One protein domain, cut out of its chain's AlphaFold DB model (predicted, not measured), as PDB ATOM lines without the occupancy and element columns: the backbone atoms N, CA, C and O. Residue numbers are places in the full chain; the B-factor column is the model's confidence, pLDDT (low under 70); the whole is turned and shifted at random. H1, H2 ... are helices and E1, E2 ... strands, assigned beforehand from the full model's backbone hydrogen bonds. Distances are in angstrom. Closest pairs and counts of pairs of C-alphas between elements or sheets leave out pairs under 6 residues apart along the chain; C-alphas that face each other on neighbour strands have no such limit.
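Overview. This is residues 45 to 123 of the 123 residues of an uncharacterized protein of Asparagus officinalis (UniProt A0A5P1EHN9). There is little regular structure: a small hairpin of E1 and E2 has H1 packed near E2 by residues 79 to 85, and from H1 a wide, open loop swings out through H2 and H3 and folds back. The 79 printed residues, 29 in named elements, run E1, E2, H1, H2, H3, mixed, with one antiparallel sheet, E1 - E2. The whole is only just compact, close to loose: radius of gyration of the C-alphas 13.4 A, spans 39 by 29 by 16 A.

Along the chain. Find E1, residues 48 to 50, from C-alpha 48 at (-39.806, 107.816, 31.574), then E2, 59 to 61. H1, 79 to 93, runs 21.7 A; H2 is 96 to 99; H3, 109 to 112, ends at (-31.135, 93.513, 52.448).

Arrangement. In the hairpin, N 48 and O 61 are 2.9 A apart, within hydrogen-bond range. The closest C-alphas of E2 and H1, Gly 61 and Asp 81, are 5.5 A apart. H1 and H2 are close but not clearly touching; H3 is apart from H1 and H2. H1 has every O i to N i+4 pair within range; H2 and H3 are too short for one.

Size, cuts and confidence. The printed part has no cut; E2 to H1 is a long link. Residues 95 to 123 are under pLDDT 70.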
ATOM      1  N   ARG A  45     -46.602 102.954  28.997       96.00
ATOM      2  CA  ARG A  45     -46.483 103.022  27.528       96.00
ATOM      3  C   ARG A  45     -45.508 104.104  27.072       96.00
ATOM      4  O   ARG A  45     -45.274 104.265  25.876       96.00
ATOM      5  N   THR A  46     -44.930 104.846  28.009       96.19
ATOM      6  CA  THR A  46     -44.104 106.028  27.760       96.19
ATOM      7  C   THR A  46     -42.713 105.815  28.326       96.19
ATOM      8  O   THR A  46     -42.566 105.240  29.395       96.19
ATOM      9  N   CYS A  47     -41.690 106.275  27.612       97.12
ATOM     10  CA  CYS A  47     -40.320 106.222  28.112       97.12
ATOM     11  C   CYS A  47     -40.122 107.313  29.171       97.12
ATOM     12  O   CYS A  47     -40.077 108.494  28.825       97.12
ATOM     13  N   GLU A  48     -40.040 106.917  30.441       95.44
ATOM     14  CA  GLU A  48     -39.806 107.816  31.574       95.44
ATOM     15  C   GLU A  48     -38.311 107.904  31.919       95.44
ATOM     16  O   GLU A  48     -37.513 107.022  31.597       95.44
ATOM     17  N   SER A  49     -37.918 108.997  32.566       94.81
ATOM     18  CA  SER A  49     -36.571 109.207  33.103       94.81
ATOM     19  C   SER A  49     -36.673 110.047  34.375       94.81
ATOM     20  O   SER A  49     -36.185 111.177  34.440       94.81
ATOM     21  N   ASP A  50     -37.408 109.519  35.346       92.75
ATOM     22  CA  ASP A  50     -37.754 110.204  36.582       92.75
ATOM     23  C   ASP A  50     -37.029 109.573  37.779       92.75
ATOM     24  O   ASP A  50     -36.793 108.362  37.827       92.75
ATOM     25  N   HIS A  51     -36.640 110.410  38.743       92.06
ATOM     26  CA  HIS A  51     -35.929 109.987  39.955       92.06
ATOM     27  C   HIS A  51     -34.675 109.113  39.694       92.06
ATOM     28  O   HIS A  51     -34.368 108.204  40.466       92.06
ATOM     29  N   CYS A  52     -33.903 109.409  38.637       87.62
ATOM     30  CA  CYS A  52     -32.739 108.627  38.181       87.62
ATOM     31  C   CYS A  52     -31.682 108.313  39.261       87.62
ATOM     32  O   CYS A  52     -30.977 107.313  39.163       87.62
ATOM     33  N   SER A  53     -31.569 109.155  40.292       84.88
ATOM     34  CA  SER A  53     -30.603 108.992  41.392       84.88
ATOM     35  C   SER A  53     -31.246 108.554  42.713       84.88
ATOM     36  O   SER A  53     -30.565 108.504  43.736       84.88
ATOM     37  N   ALA A  54     -32.547 108.248  42.714       82.94
ATOM     38  CA  ALA A  54     -33.305 107.839  43.892       82.94
ATOM     39  C   ALA A  54     -33.955 106.463  43.644       82.94
ATOM     40  O   ALA A  54     -35.127 106.395  43.276       82.94
ATOM     41  N   PRO A  55     -33.221 105.350  43.866       77.12
ATOM     42  CA  PRO A  55     -33.662 103.994  43.524       77.12
ATOM     43  C   PRO A  55     -35.067 103.586  44.004       77.12
ATOM     44  O   PRO A  55     -35.746 102.893  43.252       77.12
ATOM     45  N   PRO A  56     -35.556 104.008  45.191       81.88
ATOM     46  CA  PRO A  56     -36.923 103.689  45.614       81.88
ATOM     47  C   PRO A  56     -38.026 104.292  44.730       81.88
ATOM     48  O   PRO A  56     -39.138 103.773  44.716       81.88
ATOM     49  N   PHE A  57     -37.729 105.376  44.010       83.62
ATOM     50  CA  PHE A  57     -38.688 106.131  43.194       83.62
ATOM     51  C   PHE A  57     -38.338 106.130  41.702       83.62
ATOM     52  O   PHE A  57     -39.088 106.686  40.906       83.62
ATOM     53  N   LEU A  58     -37.211 105.517  41.330       88.19
ATOM     54  CA  LEU A  58     -36.691 105.506  39.970       88.19
ATOM     55  C   LEU A  58     -37.710 104.915  38.993       88.19
ATOM     56  O   LEU A  58     -38.203 103.800  39.192       88.19
ATOM     57  N   ARG A  59     -37.954 105.656  37.911       93.62
ATOM     58  CA  ARG A  59     -38.693 105.206  36.732       93.62
ATOM     59  C   ARG A  59     -37.875 105.522  35.499       93.62
ATOM     60  O   ARG A  59     -37.700 106.686  35.138       93.62
ATOM     61  N   TYR A  60     -37.355 104.479  34.872       95.19
ATOM     62  CA  TYR A  60     -36.579 104.598  33.650       95.19
ATOM     63  C   TYR A  60     -37.148 103.691  32.562       95.19
ATOM     64  O   TYR A  60     -37.463 102.526  32.810       95.19
ATOM     65  N   GLY A  61     -37.269 104.233  31.353       96.19
ATOM     66  CA  GLY A  61     -37.875 103.532  30.233       96.19
ATOM     67  C   GLY A  61     -39.331 103.188  30.533       96.19
ATOM     68  O   GLY A  61     -40.071 104.037  31.025       96.19
ATOM     69  N   LYS A  62     -39.739 101.959  30.220       97.31
ATOM     70  CA  LYS A  62     -41.070 101.430  30.558       97.31
ATOM     71  C   LYS A  62     -41.013 100.337  31.622       97.31
ATOM     72  O   LYS A  62     -42.052 100.023  32.191       97.31
ATOM     73  N   TYR A  63     -39.843  99.749  31.873       95.38
ATOM     74  CA  TYR A  63     -39.692  98.527  32.663       95.38
ATOM     75  C   TYR A  63     -38.756  98.670  33.867       95.38
ATOM     76  O   TYR A  63     -38.756  97.805  34.736       95.38
ATOM     77  N   CYS A  64     -37.939  99.720  33.964       93.81
ATOM     78  CA  CYS A  64     -37.028  99.859  35.100       93.81
ATOM     79  C   CYS A  64     -37.679 100.667  36.232       93.81
ATOM     80  O   CYS A  64     -37.759 101.893  36.159       93.81
ATOM     81  N   GLY A  65     -38.099  99.995  37.306       89.56
ATOM     82  CA  GLY A  65     -38.562 100.656  38.528       89.56
ATOM     83  C   GLY A  65     -39.153  99.695  39.560       89.56
ATOM     84  O   GLY A  65     -39.372  98.513  39.296       89.56
ATOM     85  N   PHE A  66     -39.410 100.190  40.770       83.69
ATOM     86  CA  PHE A  66     -40.056  99.393  41.814       83.69
ATOM     87  C   PHE A  66     -41.569  99.306  41.572       83.69
ATOM     88  O   PHE A  66     -42.245 100.329  41.512       83.69
ATOM     89  N   MET A  67     -42.103  98.081  41.449       83.50
ATOM     90  CA  MET A  67     -43.522  97.828  41.129       83.50
ATOM     91  C   MET A  67     -44.014  98.576  39.873       83.50
ATOM     92  O   MET A  67     -45.193  98.901  39.757       83.50
ATOM     93  N   TYR A  68     -43.106  98.828  38.936       89.56
ATOM     94  CA  TYR A  68     -43.330  99.564  37.700       89.56
ATOM     95  C   TYR A  68     -42.934  98.666  36.531       89.56
ATOM     96  O   TYR A  68     -41.876  98.049  36.589       89.56
ATOM     97  N   SER A  69     -43.787  98.552  35.512       93.50
ATOM     98  CA  SER A  69     -43.507  97.722  34.337       93.50
ATOM     99  C   SER A  69     -44.287  98.201  33.113       93.50
ATOM    100  O   SER A  69     -45.287  98.913  33.235       93.50
ATOM    101  N   GLY A  70     -43.848  97.791  31.926       94.69
ATOM    102  CA  GLY A  70     -44.441  98.202  30.660       94.69
ATOM    103  C   GLY A  70     -45.677  97.383  30.297       94.69
ATOM    104  O   GLY A  70     -45.838  96.230  30.703       94.69
ATOM    105  N   CYS A  71     -46.569  97.971  29.504       95.50
ATOM    106  CA  CYS A  71     -47.768  97.273  29.052       95.50
ATOM    107  C   CYS A  71     -47.447  96.111  28.089       95.50
ATOM    108  O   CYS A  71     -46.432  96.137  27.385       95.50
ATOM    109  N   PRO A  72     -48.331  95.099  27.989       92.75
ATOM    110  CA  PRO A  72     -48.173  94.018  27.021       92.75
ATOM    111  C   PRO A  72     -48.027  94.547  25.588       92.75
ATOM    112  O   PRO A  72     -48.842  95.345  25.126       92.75
ATOM    113  N   GLY A  73     -46.997  94.076  24.882       93.56
ATOM    114  CA  GLY A  73     -46.705  94.460  23.497       93.56
ATOM    115  C   GLY A  73     -45.882  95.741  23.335       93.56
ATOM    116  O   GLY A  73     -45.469  96.047  22.215       93.56
ATOM    117  N   GLU A  74     -45.601  96.470  24.417       96.56
ATOM    118  CA  GLU A  74     -44.680  97.602  24.363       96.56
ATOM    119  C   GLU A  74     -43.246  97.112  24.120       96.56
ATOM    120  O   GLU A  74     -42.799  96.100  24.659       96.56
ATOM    121  N   LYS A  75     -42.516  97.831  23.265       97.44
ATOM    122  CA  LYS A  75     -41.077  97.614  23.082       97.44
ATOM    123  C   LYS A  75     -40.301  98.400  24.145       97.44
ATOM    124  O   LYS A  75     -40.751  99.505  24.484       97.44
ATOM    125  N   PRO A  76     -39.152  97.878  24.616       97.44
ATOM    126  CA  PRO A  76     -38.272  98.620  25.508       97.44
ATOM    127  C   PRO A  76     -37.730  99.873  24.812       97.44
ATOM    128  O   PRO A  76     -37.560  99.894  23.588       97.44
ATOM    129  N   CYS A  77     -37.480 100.914  25.599       97.62
ATOM    130  CA  CYS A  77     -36.998 102.206  25.120       97.62
ATOM    131  C   CYS A  77     -35.541 102.153  24.637       97.62
ATOM    132  O   CYS A  77     -35.189 102.837  23.677       97.62
ATOM    133  N   ASP A  78     -34.708 101.329  25.274       97.00
ATOM    134  CA  ASP A  78     -33.297 101.142  24.944       97.00
ATOM    135  C   ASP A  78     -32.781  99.758  25.405       97.00
ATOM    136  O   ASP A  78     -33.552  98.879  25.805       97.00
ATOM    137  N   GLY A  79     -31.465  99.532  25.320       95.00
ATOM    138  CA  GLY A  79     -30.851  98.261  25.721       95.00
ATOM    139  C   GLY A  79     -30.906  97.990  27.229       95.00
ATOM    140  O   GLY A  79     -30.969  96.831  27.643       95.00
ATOM    141  N   LEU A  80     -30.916  99.041  28.051       94.69
ATOM    142  CA  LEU A  80     -31.048  98.917  29.499       94.69
ATOM    143  C   LEU A  80     -32.484  98.548  29.890       94.69
ATOM    144  O   LEU A  80     -32.692  97.603  30.650       94.69
ATOM    145  N   ASP A  81     -33.469  99.231  29.317       95.94
ATOM    146  CA  ASP A  81     -34.890  98.954  29.519       95.94
ATOM    147  C   ASP A  81     -35.261  97.539  29.034       95.94
ATOM    148  O   ASP A  81     -36.066  96.848  29.658       95.94
ATOM    149  N   ALA A  82     -34.589  97.033  27.991       96.94
ATOM    150  CA  ALA A  82     -34.720  95.639  27.559       96.94
ATOM    151  C   ALA A  82     -34.255  94.638  28.632       96.94
ATOM    152  O   ALA A  82     -34.865  93.579  28.800       96.94
ATOM    153  N   CYS A  83     -33.209  94.969  29.398       95.25
ATOM    154  CA  CYS A  83     -32.786  94.147  30.531       95.25
ATOM    155  C   CYS A  83     -33.856  94.134  31.634       95.25
ATOM    156  O   CYS A  83     -34.156  93.073  32.185       95.25
ATOM    157  N   CYS A  84     -34.459  95.289  31.924       94.69
ATOM    158  CA  CYS A  84     -35.531  95.409  32.912       94.69
ATOM    159  C   CYS A  84     -36.797  94.644  32.488       94.69
ATOM    160  O   CYS A  84     -37.377  93.924  33.296       94.69
ATOM    161  N   MET A  85     -37.155  94.677  31.202       94.81
ATOM    162  CA  MET A  85     -38.270  93.895  30.656       94.81
ATOM    163  C   MET A  85     -38.099  92.385  30.901       94.81
ATOM    164  O   MET A  85     -39.034  91.698  31.318       94.81
ATOM    165  N   VAL A  86     -36.892  91.853  30.672       94.50
ATOM    166  CA  VAL A  86     -36.576  90.435  30.933       94.50
ATOM    167  C   VAL A  86     -36.606  90.124  32.431       94.50
ATOM    168  O   VAL A  86     -37.096  89.070  32.844       94.50
ATOM    169  N   HIS A  87     -36.085  91.036  33.249       90.19
ATOM    170  CA  HIS A  87     -36.078  90.907  34.701       90.19
ATOM    171  C   HIS A  87     -37.497  90.805  35.275       90.19
ATOM    172  O   HIS A  87     -37.781  89.878  36.036       90.19
ATOM    173  N   ASP A  88     -38.404  91.685  34.861       89.81
ATOM    174  CA  ASP A  88     -39.784  91.693  35.344       89.81
ATOM    175  C   ASP A  88     -40.521  90.398  34.994       89.81
ATOM    176  O   ASP A  88     -41.159  89.791  35.861       89.81
ATOM    177  N   ALA A  89     -40.360  89.916  33.756       88.31
ATOM    178  CA  ALA A  89     -40.916  88.637  33.316       88.31
ATOM    179  C   ALA A  89     -40.375  87.459  34.146       88.31
ATOM    180  O   ALA A  89     -41.124  86.555  34.527       88.31
ATOM    181  N   CYS A  90     -39.080  87.482  34.480       88.44
ATOM    182  CA  CYS A  90     -38.459  86.475  35.336       88.44
ATOM    183  C   CYS A  90     -39.067  86.477  36.746       88.44
ATOM    184  O   CYS A  90     -39.433  85.417  37.261       88.44
ATOM    185  N   ILE A  91     -39.232  87.649  37.371       81.31
ATOM    186  CA  ILE A  91     -39.813  87.740  38.719       81.31
ATOM    187  C   ILE A  91     -41.282  87.308  38.713       81.31
ATOM    188  O   ILE A  91     -41.706  86.608  39.641       81.31
ATOM    189  N   GLN A  92     -42.028  87.666  37.663       79.69
ATOM    190  CA  GLN A  92     -43.421  87.258  37.484       79.69
ATOM    191  C   GLN A  92     -43.560  85.744  37.419       79.69
ATOM    192  O   GLN A  92     -44.324  85.162  38.189       79.69
ATOM    193  N   ALA A  93     -42.739  85.093  36.597       79.56
ATOM    194  CA  ALA A  93     -42.716  83.638  36.486       79.56
ATOM    195  C   ALA A  93     -42.304  82.942  37.796       79.56
ATOM    196  O   ALA A  93     -42.698  81.807  38.055       79.56
ATOM    197  N   LYS A  94     -41.506  83.607  38.639       76.06
ATOM    198  CA  LYS A  94     -41.038  83.059  39.919       76.06
ATOM    199  C   LYS A  94     -41.976  83.343  41.096       76.06
ATOM    200  O   LYS A  94     -41.649  82.924  42.203       76.06
ATOM    201  N   HIS A  95     -43.099  84.047  40.889       61.22
ATOM    202  CA  HIS A  95     -44.036  84.461  41.949       61.22
ATOM    203  C   HIS A  95     -43.317  85.126  43.148       61.22
ATOM    204  O   HIS A  95     -43.772  85.073  44.291       61.22
ATOM    205  N   SER A  96     -42.158  85.754  42.906       56.41
ATOM    206  CA  SER A  96     -41.207  86.137  43.961       56.41
ATOM    207  C   SER A  96     -41.445  87.549  44.510       56.41
ATOM    208  O   SER A  96     -40.568  88.119  45.165       56.41
ATOM    209  N   TYR A  97     -42.630  88.115  44.289       52.09
ATOM    210  CA  TYR A  97     -43.055  89.389  44.879       52.09
ATOM    211  C   TYR A  97     -43.222  89.298  46.408       52.09
ATOM    212  O   TYR A  97     -43.175  90.305  47.108       52.09
ATOM    213  N   VAL A  98     -43.361  88.076  46.938       45.72
ATOM    214  CA  VAL A  98     -43.633  87.792  48.358       45.72
ATOM    215  C   VAL A  98     -42.366  87.837  49.237       45.72
ATOM    216  O   VAL A  98     -42.455  87.769  50.459       45.72
ATOM    217  N   SER A  99     -41.165  88.002  48.666       45.59
ATOM    218  CA  SER A  99     -39.916  88.007  49.456       45.59
ATOM    219  C   SER A  99     -39.548  89.348  50.099       45.59
ATOM    220  O   SER A  99     -38.655  89.368  50.941       45.59
ATOM    221  N   PHE A 100     -40.188  90.464  49.740       44.75
ATOM    222  CA  PHE A 100     -39.772  91.788  50.235       44.75
ATOM    223  C   PHE A 100     -40.418  92.169  51.582       44.75
ATOM    224  O   PHE A 100     -39.810  92.858  52.395       44.75
ATOM    225  N   ILE A 101     -41.627  91.672  51.868       44.81
ATOM    226  CA  ILE A 101     -42.421  92.099  53.038       44.81
ATOM    227  C   ILE A 101     -41.946  91.451  54.352       44.81
ATOM    228  O   ILE A 101     -42.088  92.049  55.417       44.81
ATOM    229  N   LEU A 102     -41.301  90.281  54.302       42.28
ATOM    230  CA  LEU A 102     -40.757  89.616  55.499       42.28
ATOM    231  C   LEU A 102     -39.498  90.293  56.078       42.28
ATOM    232  O   LEU A 102     -39.039  89.895  57.143       42.28
ATOM    233  N   LEU A 103     -38.937  91.305  55.407       45.44
ATOM    234  CA  LEU A 103     -37.685  91.960  55.812       45.44
ATOM    235  C   LEU A 103     -37.891  93.284  56.561       45.44
ATOM    236  O   LEU A 103     -36.953  93.785  57.175       45.44
ATOM    237  N   LEU A 104     -39.116  93.822  56.580       44.50
ATOM    238  CA  LEU A 104     -39.446  95.082  57.263       44.50
ATOM    239  C   LEU A 104     -39.566  94.947  58.793       44.50
ATOM    240  O   LEU A 104     -39.671  95.950  59.491       44.50
ATOM    241  N   SER A 105     -39.548  93.724  59.334       46.53
ATOM    242  CA  SER A 105     -39.681  93.447  60.773       46.53
ATOM    243  C   SER A 105     -38.360  93.113  61.474       46.53
ATOM    244  O   SER A 105     -38.356  92.833  62.673       46.53
ATOM    245  N   THR A 106     -37.229  93.156  60.764       46.53
ATOM    246  CA  THR A 106     -35.900  92.955  61.361       46.53
ATOM    247  C   THR A 106     -35.065  94.227  61.208       46.53
ATOM    248  O   THR A 106     -35.131  94.861  60.156       46.53
ATOM    249  N   PRO A 107     -34.217  94.604  62.185       46.44
ATOM    250  CA  PRO A 107     -33.281  95.733  62.057       46.44
ATOM    251  C   PRO A 107     -32.178  95.505  60.992       46.44
ATOM    252  O   PRO A 107     -31.187  96.221  60.950       46.44
ATOM    253  N   ILE A 108     -32.354  94.513  60.115       49.50
ATOM    254  CA  ILE A 108     -31.492  94.129  58.988       49.50
ATOM    255  C   ILE A 108     -31.860  94.951  57.728       49.50
ATOM    256  O   ILE A 108     -31.335  94.708  56.644       49.50
ATOM    257  N   PHE A 109     -32.749  95.945  57.849       42.72
ATOM    258  CA  PHE A 109     -33.224  96.778  56.738       42.72
ATOM    259  C   PHE A 109     -32.087  97.473  55.958       42.72
ATOM    260  O   PHE A 109     -32.167  97.579  54.738       42.72
ATOM    261  N   GLU A 110     -30.977  97.814  56.618       41.69
ATOM    262  CA  GLU A 110     -29.778  98.355  55.953       41.69
ATOM    263  C   GLU A 110     -29.012  97.317  55.107       41.69
ATOM    264  O   GLU A 110     -28.285  97.671  54.184       41.69
ATOM    265  N   ILE A 111     -29.174  96.016  55.370       40.66
ATOM    266  CA  ILE A 111     -28.378  94.965  54.713       40.66
ATOM    267  C   ILE A 111     -29.097  94.393  53.484       40.66
ATOM    268  O   ILE A 111     -28.453  94.075  52.487       40.66
ATOM    269  N   PHE A 112     -30.428  94.259  53.502       36.78
ATOM    270  CA  PHE A 112     -31.135  93.513  52.448       36.78
ATOM    271  C   PHE A 112     -31.535  94.331  51.211       36.78
ATOM    272  O   PHE A 112     -31.667  93.747  50.134       36.78
ATOM    273  N   LEU A 113     -31.623  95.666  51.307       41.62
ATOM    274  CA  LEU A 113     -31.608  96.524  50.110       41.62
ATOM    275  C   LEU A 113     -30.283  96.394  49.330       41.62
ATOM    276  O   LEU A 113     -30.222  96.757  48.160       41.62
ATOM    277  N   PHE A 114     -29.242  95.836  49.958       34.56
ATOM    278  CA  PHE A 114     -27.886  95.755  49.423       34.56
ATOM    279  C   PHE A 114     -27.519  94.393  48.801       34.56
ATOM    280  O   PHE A 114     -26.520  94.299  48.088       34.56
ATOM    281  N   THR A 115     -28.291  93.318  49.038       33.97
ATOM    282  CA  THR A 115     -27.920  91.959  48.572       33.97
ATOM    283  C   THR A 115     -28.510  91.559  47.221       33.97
ATOM    284  O   THR A 115     -27.967  90.665  46.569       33.97
ATOM    285  N   ARG A 116     -29.552  92.238  46.725       44.31
ATOM    286  CA  ARG A 116     -29.790  92.273  45.275       44.31
ATOM    287  C   ARG A 116     -28.930  93.401  44.743       44.31
ATOM    288  O   ARG A 116     -29.141  94.539  45.144       44.31
ATOM    289  N   LYS A 117     -27.940  93.078  43.898       33.00
ATOM    290  CA  LYS A 117     -27.092  94.088  43.248       33.00
ATOM    291  C   LYS A 117     -27.996  95.235  42.794       33.00
ATOM    292  O   LYS A 117     -28.912  94.961  42.014       33.00
ATOM    293  N   PRO A 118     -27.785  96.469  43.274       42.69
ATOM    294  CA  PRO A 118     -28.519  97.595  42.740       42.69
ATOM    295  C   PRO A 118     -28.275  97.579  41.238       42.69
ATOM    296  O   PRO A 118     -27.131  97.417  40.795       42.69
ATOM    297  N   VAL A 119     -29.341  97.687  40.451       43.62
ATOM    298  CA  VAL A 119     -29.192  98.064  39.049       43.62
ATOM    299  C   VAL A 119     -28.709  99.509  39.100       43.62
ATOM    300  O   VAL A 119     -29.494 100.450  39.102       43.62
ATOM    301  N   TYR A 120     -27.401  99.684  39.280       39.94
ATOM    302  CA  TYR A 120     -26.744 100.967  39.136       39.94
ATOM    303  C   TYR A 120     -26.808 101.286  37.651       39.94
ATOM    304  O   TYR A 120     -25.951 100.869  36.872       39.94
ATOM    305  N   VAL A 121     -27.870 101.985  37.264       42.94
ATOM    306  CA  VAL A 121     -27.952 102.658  35.977       42.94
ATOM    307  C   VAL A 121     -26.908 103.765  36.017       42.94
ATOM    308  O   VAL A 121     -27.135 104.847  36.553       42.94
ATOM    309  N   LYS A 122     -25.697 103.445  35.565       37.56
ATOM    310  CA  LYS A 122     -24.636 104.428  35.409       37.56
ATOM    311  C   LYS A 122     -24.832 105.073  34.042       37.56
ATOM    312  O   LYS A 122     -24.581 104.419  33.033       37.56
ATOM    313  N   PHE A 123     -25.354 106.296  34.048       41.53
ATOM    314  CA  PHE A 123     -25.365 107.183  32.888       41.53
ATOM    315  C   PHE A 123     -23.939 107.621  32.538       41.53
ATOM    316  O   PHE A 123     -23.124 107.777  33.483       41.53
TER     317      PHE A 123